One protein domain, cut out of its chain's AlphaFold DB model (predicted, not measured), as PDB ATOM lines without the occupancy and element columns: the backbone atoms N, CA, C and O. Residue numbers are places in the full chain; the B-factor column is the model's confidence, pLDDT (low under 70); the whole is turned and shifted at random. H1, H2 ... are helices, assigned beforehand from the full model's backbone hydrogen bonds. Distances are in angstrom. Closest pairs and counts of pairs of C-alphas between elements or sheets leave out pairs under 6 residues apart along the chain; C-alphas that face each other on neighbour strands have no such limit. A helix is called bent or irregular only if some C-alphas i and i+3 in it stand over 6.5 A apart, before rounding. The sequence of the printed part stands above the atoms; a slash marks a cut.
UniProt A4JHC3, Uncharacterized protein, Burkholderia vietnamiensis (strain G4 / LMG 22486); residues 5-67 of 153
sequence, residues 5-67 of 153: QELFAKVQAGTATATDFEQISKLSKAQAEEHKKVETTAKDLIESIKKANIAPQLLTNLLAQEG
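What this domain is: This is residues 5 to 67 of the 153 residues of an uncharacterized protein of Burkholderia vietnamiensis (strain G4 / LMG 22486) (UniProt A4JHC3). One long helix, H2, makes the length of the model, with a short helix at each of its ends, H1 and H3, folded back over the same side of it, like a long open bracket with two short inturned ends. The fold is loose: H1 comes near the first turns of H2, while H3 is held away from H2 and the space between the two short helices is empty. The printed part has 63 residues with three named helices, in the order H1, H2, H3 along the chain, and no named strand; the class is all helix. The whole is extended, with a radius of gyration of the C-alphas of 20.2 A, and its outline is a rod that spans 57 by 21 by 9 A.

How they stand to each other: The longest helix is H2, residues 18 to 51, and it touches no helix. H1, residues 5 to 12, is close to H2 but not clearly touching it, with 2 pairs of C-alphas within 8 A. The closest C-alphas of the two are those of Leu 7 and Asp 20, 6.3 A apart. Their lines stand at a steep tilt of 46 degrees, and they run opposite ways; their centres are 22.0 A apart. At the other end of H2, H3, residues 56 to 65, is apart from H2, with no C-alpha of the one within 8 A of the other. H1 and H3 are apart too. In H1, H2 and H3 every O i to N i+4 pair of the backbone is within hydrogen-bond range.

Where its parts are: H2 has 34 residues, from Ala 18 to Lys 51, and measures 50.0 A from first to last C-alpha. It runs from C-alpha 18 at (93.100, 85.442, 144.516) to C-alpha 51 at (46.346, 94.243, 129.144), and it is not bent. H1 has 8 residues, from Gln 5 to Gln 12, and measures 10.5 A; its C-alpha 5 is at (87.461, 93.115, 130.865). H3 has 10 residues, from Pro 56 to Gln 65, and measures 14.3 A; its C-alpha 65 is at (59.355, 103.514, 115.105).

The domain as a whole: The two C-alphas farthest apart are those of Thr 15 and Ala 55, at 57.5 A; Thr 15 is in the link from H1 to H2, and Ala 55 is in the link from H2 to H3. Both links are tight, with 5 and 4 residues. The first and last printed C-alphas, of Gln 5 and Gly 67, are 29.1 A apart. Residues 25 to 48, which belong to H2, stand free; so do residues 50 to 58, of which 56 to 58 belong to H3, and residues 60 to 67, of which 60 to 65 belong to H3. The printed part has no cut. The mean pLDDT of the printed part is 83.8, and no printed residue is under 70.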
ATOM      1  N   GLN A   5      86.468  93.221 131.942       78.00
ATOM      2  CA  GLN A   5      87.461  93.115 130.865       78.00
ATOM      3  C   GLN A   5      88.905  93.238 131.375       78.00
ATOM      4  O   GLN A   5      89.755  92.439 130.987       78.00
ATOM      5  N   GLU A   6      89.185  94.180 132.276       79.50
ATOM      6  CA  GLU A   6      90.516  94.353 132.880       79.50
ATOM      7  C   GLU A   6      90.908  93.171 133.781       79.50
ATOM      8  O   GLU A   6      92.064  92.745 133.784       79.50
ATOM      9  N   LEU A   7      89.948  92.600 134.516       79.44
ATOM     10  CA  LEU A   7      90.170  91.412 135.345       79.44
ATOM     11  C   LEU A   7      90.399  90.155 134.489       79.44
ATOM     12  O   LEU A   7      91.313  89.380 134.775       79.44
ATOM     13  N   PHE A   8      89.646  89.976 133.398       80.56
ATOM     14  CA  PHE A   8      89.872  88.873 132.457       80.56
ATOM     15  C   PHE A   8      91.218  88.976 131.733       80.56
ATOM     16  O   PHE A   8      91.881  87.955 131.547       80.56
ATOM     17  N   ALA A   9      91.669  90.187 131.391       83.12
ATOM     18  CA  ALA A   9      92.983  90.401 130.787       83.12
ATOM     19  C   ALA A   9      94.127  89.951 131.717       83.12
ATOM     20  O   ALA A   9      95.075  89.310 131.265       83.12
ATOM     21  N   LYS A  10      94.018  90.199 133.031       81.06
ATOM     22  CA  LYS A  10      94.993  89.706 134.026       81.06
ATOM     23  C   LYS A  10      94.986  88.185 134.169       81.06
ATOM     24  O   LYS A  10      96.051  87.586 134.328       81.06
ATOM     25  N   VAL A  11      93.809  87.556 134.092       80.69
ATOM     26  CA  VAL A  11      93.674  86.087 134.113       80.69
ATOM     27  C   VAL A  11      94.340  85.472 132.882       80.69
ATOM     28  O   VAL A  11      95.122  84.536 133.024       80.69
ATOM     29  N   GLN A  12      94.104  86.027 131.689       82.38
ATOM     30  CA  GLN A  12      94.739  85.569 130.447       82.38
ATOM     31  C   GLN A  12      96.257  85.793 130.440       82.38
ATOM     32  O   GLN A  12      96.995  84.965 129.916       82.38
ATOM     33  N   ALA A  13      96.726  86.877 131.062       84.81
ATOM     34  CA  ALA A  13      98.148  87.166 131.228       84.81
ATOM     35  C   ALA A  13      98.829  86.343 132.344       84.81
ATOM     36  O   ALA A  13     100.024  86.513 132.569       84.81
ATOM     37  N   GLY A  14      98.096  85.492 133.077       80.31
ATOM     38  CA  GLY A  14      98.642  84.690 134.180       80.31
ATOM     39  C   GLY A  14      99.059  85.501 135.415       80.31
ATOM     40  O   GLY A  14      99.783  84.993 136.264       80.31
ATOM     41  N   THR A  15      98.616  86.758 135.525       85.00
ATOM     42  CA  THR A  15      98.973  87.691 136.615       85.00
ATOM     43  C   THR A  15      97.830  87.920 137.607       85.00
ATOM     44  O   THR A  15      97.933  88.766 138.495       85.00
ATOM     45  N   ALA A  16      96.729  87.179 137.461       80.88
ATOM     46  CA  ALA A  16      95.575  87.288 138.341       80.88
ATOM     47  C   ALA A  16      95.880  86.782 139.757       80.88
ATOM     48  O   ALA A  16      96.439  85.704 139.959       80.88
ATOM     49  N   THR A  17      95.453  87.563 140.741       83.56
ATOM     50  CA  THR A  17      95.548  87.242 142.166       83.56
ATOM     51  C   THR A  17      94.257  86.602 142.677       83.56
ATOM     52  O   THR A  17      93.202  86.715 142.051       83.56
ATOM     53  N   ALA A  18      94.300  85.974 143.857       80.12
ATOM     54  CA  ALA A  18      93.100  85.442 144.516       80.12
ATOM     55  C   ALA A  18      91.997  86.512 144.679       80.12
ATOM     56  O   ALA A  18      90.816  86.232 144.480       80.12
ATOM     57  N   THR A  19      92.389  87.760 144.945       83.25
ATOM     58  CA  THR A  19      91.492  88.914 145.059       83.25
ATOM     59  C   THR A  19      90.826  89.275 143.727       83.25
ATOM     60  O   THR A  19      89.651  89.645 143.710       83.25
ATOM     61  N   ASP A  20      91.538  89.135 142.601       82.12
ATOM     62  CA  ASP A  20      90.973  89.350 141.262       82.12
ATOM     63  C   ASP A  20      89.907  88.280 140.947       82.12
ATOM     64  O   ASP A  20      88.835  88.607 140.437       82.12
ATOM     65  N   PHE A  21      90.133  87.015 141.328       76.81
ATOM     66  CA  PHE A  21      89.137  85.941 141.172       76.81
ATOM     67  C   PHE A  21      87.884  86.154 142.036       76.81
ATOM     68  O   PHE A  21      86.763  85.938 141.566       76.81
ATOM     69  N   GLU A  22      88.036  86.626 143.277       81.81
ATOM     70  CA  GLU A  22      86.891  86.999 144.119       81.81
ATOM     71  C   GLU A  22      86.079  88.154 143.516       81.81
ATOM     72  O   GLU A  22      84.844  88.130 143.548       81.81
ATOM     73  N   GLN A  23      86.750  89.155 142.938       82.06
ATOM     74  CA  GLN A  23      86.087  90.265 142.254       82.06
ATOM     75  C   GLN A  23      85.350  89.804 140.991       82.06
ATOM     76  O   GLN A  23      84.202  90.206 140.795       82.06
ATOM     77  N   ILE A  24      85.934  88.906 140.191       81.25
ATOM     78  CA  ILE A  24      85.261  88.297 139.029       81.25
ATOM     79  C   ILE A  24      83.998  87.549 139.466       81.25
ATOM     80  O   ILE A  24      82.950  87.697 138.836       81.25
ATOM     81  N   SER A  25      84.060  86.787 140.565       81.25
ATOM     82  CA  SER A  25      82.900  86.058 141.092       81.25
ATOM     83  C   SER A  25      81.780  87.006 141.537       81.25
ATOM     84  O   SER A  25      80.613  86.788 141.206       81.25
ATOM     85  N   LYS A  26      82.123  88.090 142.246       85.50
ATOM     86  CA  LYS A  26      81.155  89.106 142.692       85.50
ATOM     87  C   LYS A  26      80.515  89.847 141.518       85.50
ATOM     88  O   LYS A  26      79.294  89.966 141.481       85.50
ATOM     89  N   LEU A  27      81.317  90.295 140.552       83.06
ATOM     90  CA  LEU A  27      80.826  91.002 139.366       83.06
ATOM     91  C   LEU A  27      79.967  90.094 138.478       83.06
ATOM     92  O   LEU A  27      78.904  90.514 138.038       83.06
ATOM     93  N   SER A  28      80.359  88.830 138.298       79.62
ATOM     94  CA  SER A  28      79.559  87.845 137.552       79.62
ATOM     95  C   SER A  28      78.201  87.582 138.210       79.62
ATOM     96  O   SER A  28      77.186  87.493 137.522       79.62
ATOM     97  N   LYS A  29      78.152  87.482 139.547       83.94
ATOM     98  CA  LYS A  29      76.887  87.328 140.285       83.94
ATOM     99  C   LYS A  29      76.000  88.565 140.161       83.94
ATOM    100  O   LYS A  29      74.815  88.417 139.886       83.94
ATOM    101  N   ALA A  30      76.576  89.759 140.304       82.94
ATOM    102  CA  ALA A  30      75.846  91.013 140.142       82.94
ATOM    103  C   ALA A  30      75.264  91.152 138.725       82.94
ATOM    104  O   ALA A  30      74.089  91.475 138.575       82.94
ATOM    105  N   GLN A  31      76.044  90.809 137.696       80.31
ATOM    106  CA  GLN A  31      75.584  90.823 136.309       80.31
ATOM    107  C   GLN A  31      74.460  89.800 136.072       80.31
ATOM    108  O   GLN A  31      73.459  90.114 135.432       80.31
ATOM    109  N   ALA A  32      74.570  88.588 136.625       79.81
ATOM    110  CA  ALA A  32      73.513  87.578 136.530       79.81
ATOM    111  C   ALA A  32      72.209  88.015 137.227       79.81
ATOM    112  O   ALA A  32      71.115  87.741 136.729       79.81
ATOM    113  N   GLU A  33      72.302  88.702 138.368       83.56
ATOM    114  CA  GLU A  33      71.144  89.287 139.050       83.56
ATOM    115  C   GLU A  33      70.526  90.444 138.258       83.56
ATOM    116  O   GLU A  33      69.301  90.553 138.188       83.56
ATOM    117  N   GLU A  34      71.348  91.280 137.629       83.44
ATOM    118  CA  GLU A  34      70.890  92.372 136.771       83.44
ATOM    119  C   GLU A  34      70.163  91.843 135.529       83.44
ATOM    120  O   GLU A  34      69.048  92.277 135.245       83.44
ATOM    121  N   HIS A  35      70.703  90.819 134.862       76.50
ATOM    122  CA  HIS A  35      70.023  90.154 133.746       76.50
ATOM    123  C   HIS A  35      68.670  89.563 134.154       76.50
ATOM    124  O   HIS A  35      67.688  89.747 133.437       76.50
ATOM    125  N   LYS A  36      68.581  88.916 135.324       85.19
ATOM    126  CA  LYS A  36      67.296  88.419 135.845       85.19
ATOM    127  C   LYS A  36      66.294  89.550 136.073       85.19
ATOM    128  O   LYS A  36      65.131  89.403 135.715       85.19
ATOM    129  N   LYS A  37      66.730  90.683 136.634       85.94
ATOM    130  CA  LYS A  37      65.864  91.860 136.828       85.94
ATOM    131  C   LYS A  37      65.374  92.425 135.497       85.94
ATOM    132  O   LYS A  37      64.193  92.753 135.383       85.94
ATOM    133  N   VAL A  38      66.245  92.507 134.493       84.12
ATOM    134  CA  VAL A  38      65.880  92.958 133.141       84.12
ATOM    135  C   VAL A  38      64.873  92.000 132.500       84.12
ATOM    136  O   VAL A  38      63.869  92.461 131.961       84.12
ATOM    137  N   GLU A  39      65.067  90.683 132.615       80.94
ATOM    138  CA  GLU A  39      64.107  89.692 132.112       80.94
ATOM    139  C   GLU A  39      62.734  89.801 132.782       80.94
ATOM    140  O   GLU A  39      61.712  89.750 132.096       80.94
ATOM    141  N   THR A  40      62.690  89.948 134.108       87.31
ATOM    142  CA  THR A  40      61.426  90.140 134.833       87.31
ATOM    143  C   THR A  40      60.737  91.423 134.381       87.31
ATOM    144  O   THR A  40      59.569  91.391 134.009       87.31
ATOM    145  N   THR A  41      61.485  92.524 134.291       86.69
ATOM    146  CA  THR A  41      60.956  93.821 133.845       86.69
ATOM    147  C   THR A  41      60.401  93.743 132.419       86.69
ATOM    148  O   THR A  41      59.329  94.276 132.136       86.69
ATOM    149  N   ALA A  42      61.086  93.037 131.514       83.81
ATOM    150  CA  ALA A  42      60.615  92.827 130.149       83.81
ATOM    151  C   ALA A  42      59.319  91.998 130.103       83.81
ATOM    152  O   ALA A  42      58.408  92.320 129.338       83.81
ATOM    153  N   LYS A  43      59.201  90.955 130.937       86.81
ATOM    154  CA  LYS A  43      57.969  90.154 131.054       86.81
ATOM    155  C   LYS A  43      56.793  90.990 131.558       86.81
ATOM    156  O   LYS A  43      55.714  90.917 130.967       86.81
ATOM    157  N   ASP A  44      57.014  91.824 132.569       90.38
ATOM    158  CA  ASP A  44      55.984  92.706 133.132       90.38
ATOM    159  C   ASP A  44      55.511  93.759 132.113       90.38
ATOM    160  O   ASP A  44      54.315  94.050 131.996       90.38
ATOM    161  N   LEU A  45      56.437  94.285 131.305       87.25
ATOM    162  CA  LEU A  45      56.133  95.160 130.169       87.25
ATOM    163  C   LEU A  45      55.259  94.454 129.125       87.25
ATOM    164  O   LEU A  45      54.250  95.012 128.693       87.25
ATOM    165  N   ILE A  46      55.593  93.213 128.757       86.19
ATOM    166  CA  ILE A  46      54.802  92.423 127.801       86.19
ATOM    167  C   ILE A  46      53.389  92.167 128.339       86.19
ATOM    168  O   ILE A  46      52.416  92.286 127.590       86.19
ATOM    169  N   GLU A  47      53.241  91.832 129.621       88.19
ATOM    170  CA  GLU A  47      51.916  91.681 130.229       88.19
ATOM    171  C   GLU A  47      51.113  92.982 130.217       88.19
ATOM    172  O   GLU A  47      49.917  92.966 129.918       88.19
ATOM    173  N   SER A  48      51.761  94.109 130.507       87.31
ATOM    174  CA  SER A  48      51.119  95.426 130.489       87.31
ATOM    175  C   SER A  48      50.639  95.793 129.083       87.31
ATOM    176  O   SER A  48      49.499  96.226 128.919       87.31
ATOM    177  N   ILE A  49      51.450  95.521 128.054       85.81
ATOM    178  CA  ILE A  49      51.077  95.705 126.641       85.81
ATOM    179  C   ILE A  49      49.870  94.829 126.273       85.81
ATOM    180  O   ILE A  49      48.944  95.307 125.616       85.81
ATOM    181  N   LYS A  50      49.835  93.568 126.728       84.38
ATOM    182  CA  LYS A  50      48.691  92.666 126.501       84.38
ATOM    183  C   LYS A  50      47.409  93.178 127.166       84.38
ATOM    184  O   LYS A  50      46.349  93.124 126.551       84.38
ATOM    185  N   LYS A  51      47.496  93.692 128.398       90.88
ATOM    186  CA  LYS A  51      46.346  94.243 129.144       90.88
ATOM    187  C   LYS A  51      45.837  95.560 128.558       90.88
ATOM    188  O   LYS A  51      44.638  95.815 128.610       90.88
ATOM    189  N   ALA A  52      46.720  96.370 127.977       86.88
ATOM    190  CA  ALA A  52      46.372  97.653 127.368       86.88
ATOM    191  C   ALA A  52      45.498  97.529 126.104       86.88
ATOM    192  O   ALA A  52      45.004  98.541 125.613       86.88
ATOM    193  N   ASN A  53      45.295  96.309 125.580       83.06
ATOM    194  CA  ASN A  53      44.443  96.016 124.423       83.06
ATOM    195  C   ASN A  53      44.737  96.914 123.205       83.06
ATOM    196  O   ASN A  53      43.838  97.381 122.504       83.06
ATOM    197  N   ILE A  54      46.023  97.193 122.979       85.06
ATOM    198  CA  ILE A  54      46.485  98.026 121.870       85.06
ATOM    199  C   ILE A  54      46.208  97.288 120.560       85.06
ATOM    200  O   ILE A  54      46.543  96.111 120.416       85.06
ATOM    201  N   ALA A  55      45.632  97.987 119.580       85.44
ATOM    202  CA  ALA A  55      45.391  97.418 118.261       85.44
ATOM    203  C   ALA A  55      46.709  96.883 117.653       85.44
ATOM    204  O   ALA A  55      47.703  97.617 117.645       85.44
ATOM    205  N   PRO A  56      46.736  95.661 117.081       82.19
ATOM    206  CA  PRO A  56      47.971  95.048 116.579       82.19
ATOM    207  C   PRO A  56      48.745  95.920 115.582       82.19
ATOM    208  O   PRO A  56      49.973  95.972 115.620       82.19
ATOM    209  N   GLN A  57      48.030  96.656 114.727       82.19
ATOM    210  CA  GLN A  57      48.635  97.576 113.764       82.19
ATOM    211  C   GLN A  57      49.342  98.752 114.451       82.19
ATOM    212  O   GLN A  57      50.440  99.130 114.050       82.19
ATOM    213  N   LEU A  58      48.736  99.311 115.502       85.38
ATOM    214  CA  LEU A  58      49.321 100.409 116.269       85.38
ATOM    215  C   LEU A  58      50.575  99.937 117.010       85.38
ATOM    216  O   LEU A  58      51.599 100.610 116.965       85.38
ATOM    217  N   LEU A  59      50.518  98.750 117.626       87.44
ATOM    218  CA  LEU A  59      51.668  98.145 118.299       87.44
ATOM    219  C   LEU A  59      52.821  97.891 117.318       87.44
ATOM    220  O   LEU A  59      53.961  98.229 117.611       87.44
ATOM    221  N   THR A  60      52.515  97.354 116.137       84.62
ATOM    222  CA  THR A  60      53.507  97.119 115.076       84.62
ATOM    223  C   THR A  60      54.181  98.425 114.659       84.62
ATOM    224  O   THR A  60      55.404  98.484 114.576       84.62
ATOM    225  N   ASN A  61      53.406  99.494 114.457       85.00
ATOM    226  CA  ASN A  61      53.947 100.797 114.077       85.00
ATOM    227  C   ASN A  61      54.850 101.387 115.171       85.00
ATOM    228  O   ASN A  61      55.932 101.867 114.852       85.00
ATOM    229  N   LEU A  62      54.436 101.311 116.443       86.81
ATOM    230  CA  LEU A  62      55.224 101.803 117.578       86.81
ATOM    231  C   LEU A  62      56.552 101.049 117.711       86.81
ATOM    232  O   LEU A  62      57.609 101.667 117.804       86.81
ATOM    233  N   LEU A  63      56.520  99.715 117.647       89.19
ATOM    234  CA  LEU A  63      57.732  98.896 117.719       89.19
ATOM    235  C   LEU A  63      58.677  99.156 116.537       89.19
ATOM    236  O   LEU A  63      59.895  99.089 116.695       89.19
ATOM    237  N   ALA A  64      58.128  99.448 115.357       86.12
ATOM    238  CA  ALA A  64      58.915  99.794 114.179       86.12
ATOM    239  C   ALA A  64      59.571 101.177 114.304       86.12
ATOM    240  O   ALA A  64      60.721 101.344 113.907       86.12
ATOM    241  N   GLN A  65      58.854 102.156 114.870       88.25
ATOM    242  CA  GLN A  65      59.355 103.514 115.105       88.25
ATOM    243  C   GLN A  65      60.553 103.531 116.058       88.25
ATOM    244  O   GLN A  65      61.521 104.241 115.810       88.25
ATOM    245  N   GLU A  66      60.507 102.693 117.094       88.69
ATOM    246  CA  GLU A  66      61.597 102.512 118.062       88.69
ATOM    247  C   GLU A  66      62.727 101.601 117.539       88.69
ATOM    248  O   GLU A  66      63.687 101.317 118.252       88.69
ATOM    249  N   GLY A  67      62.625 101.093 116.303       84.88
ATOM    250  CA  GLY A  67      63.632 100.213 115.700       84.88
ATOM    251  C   GLY A  67      63.726  98.820 116.334       84.88
ATOM    252  O   GLY A  67      64.677  98.088 116.064       84.88
TER     253      GLY A  67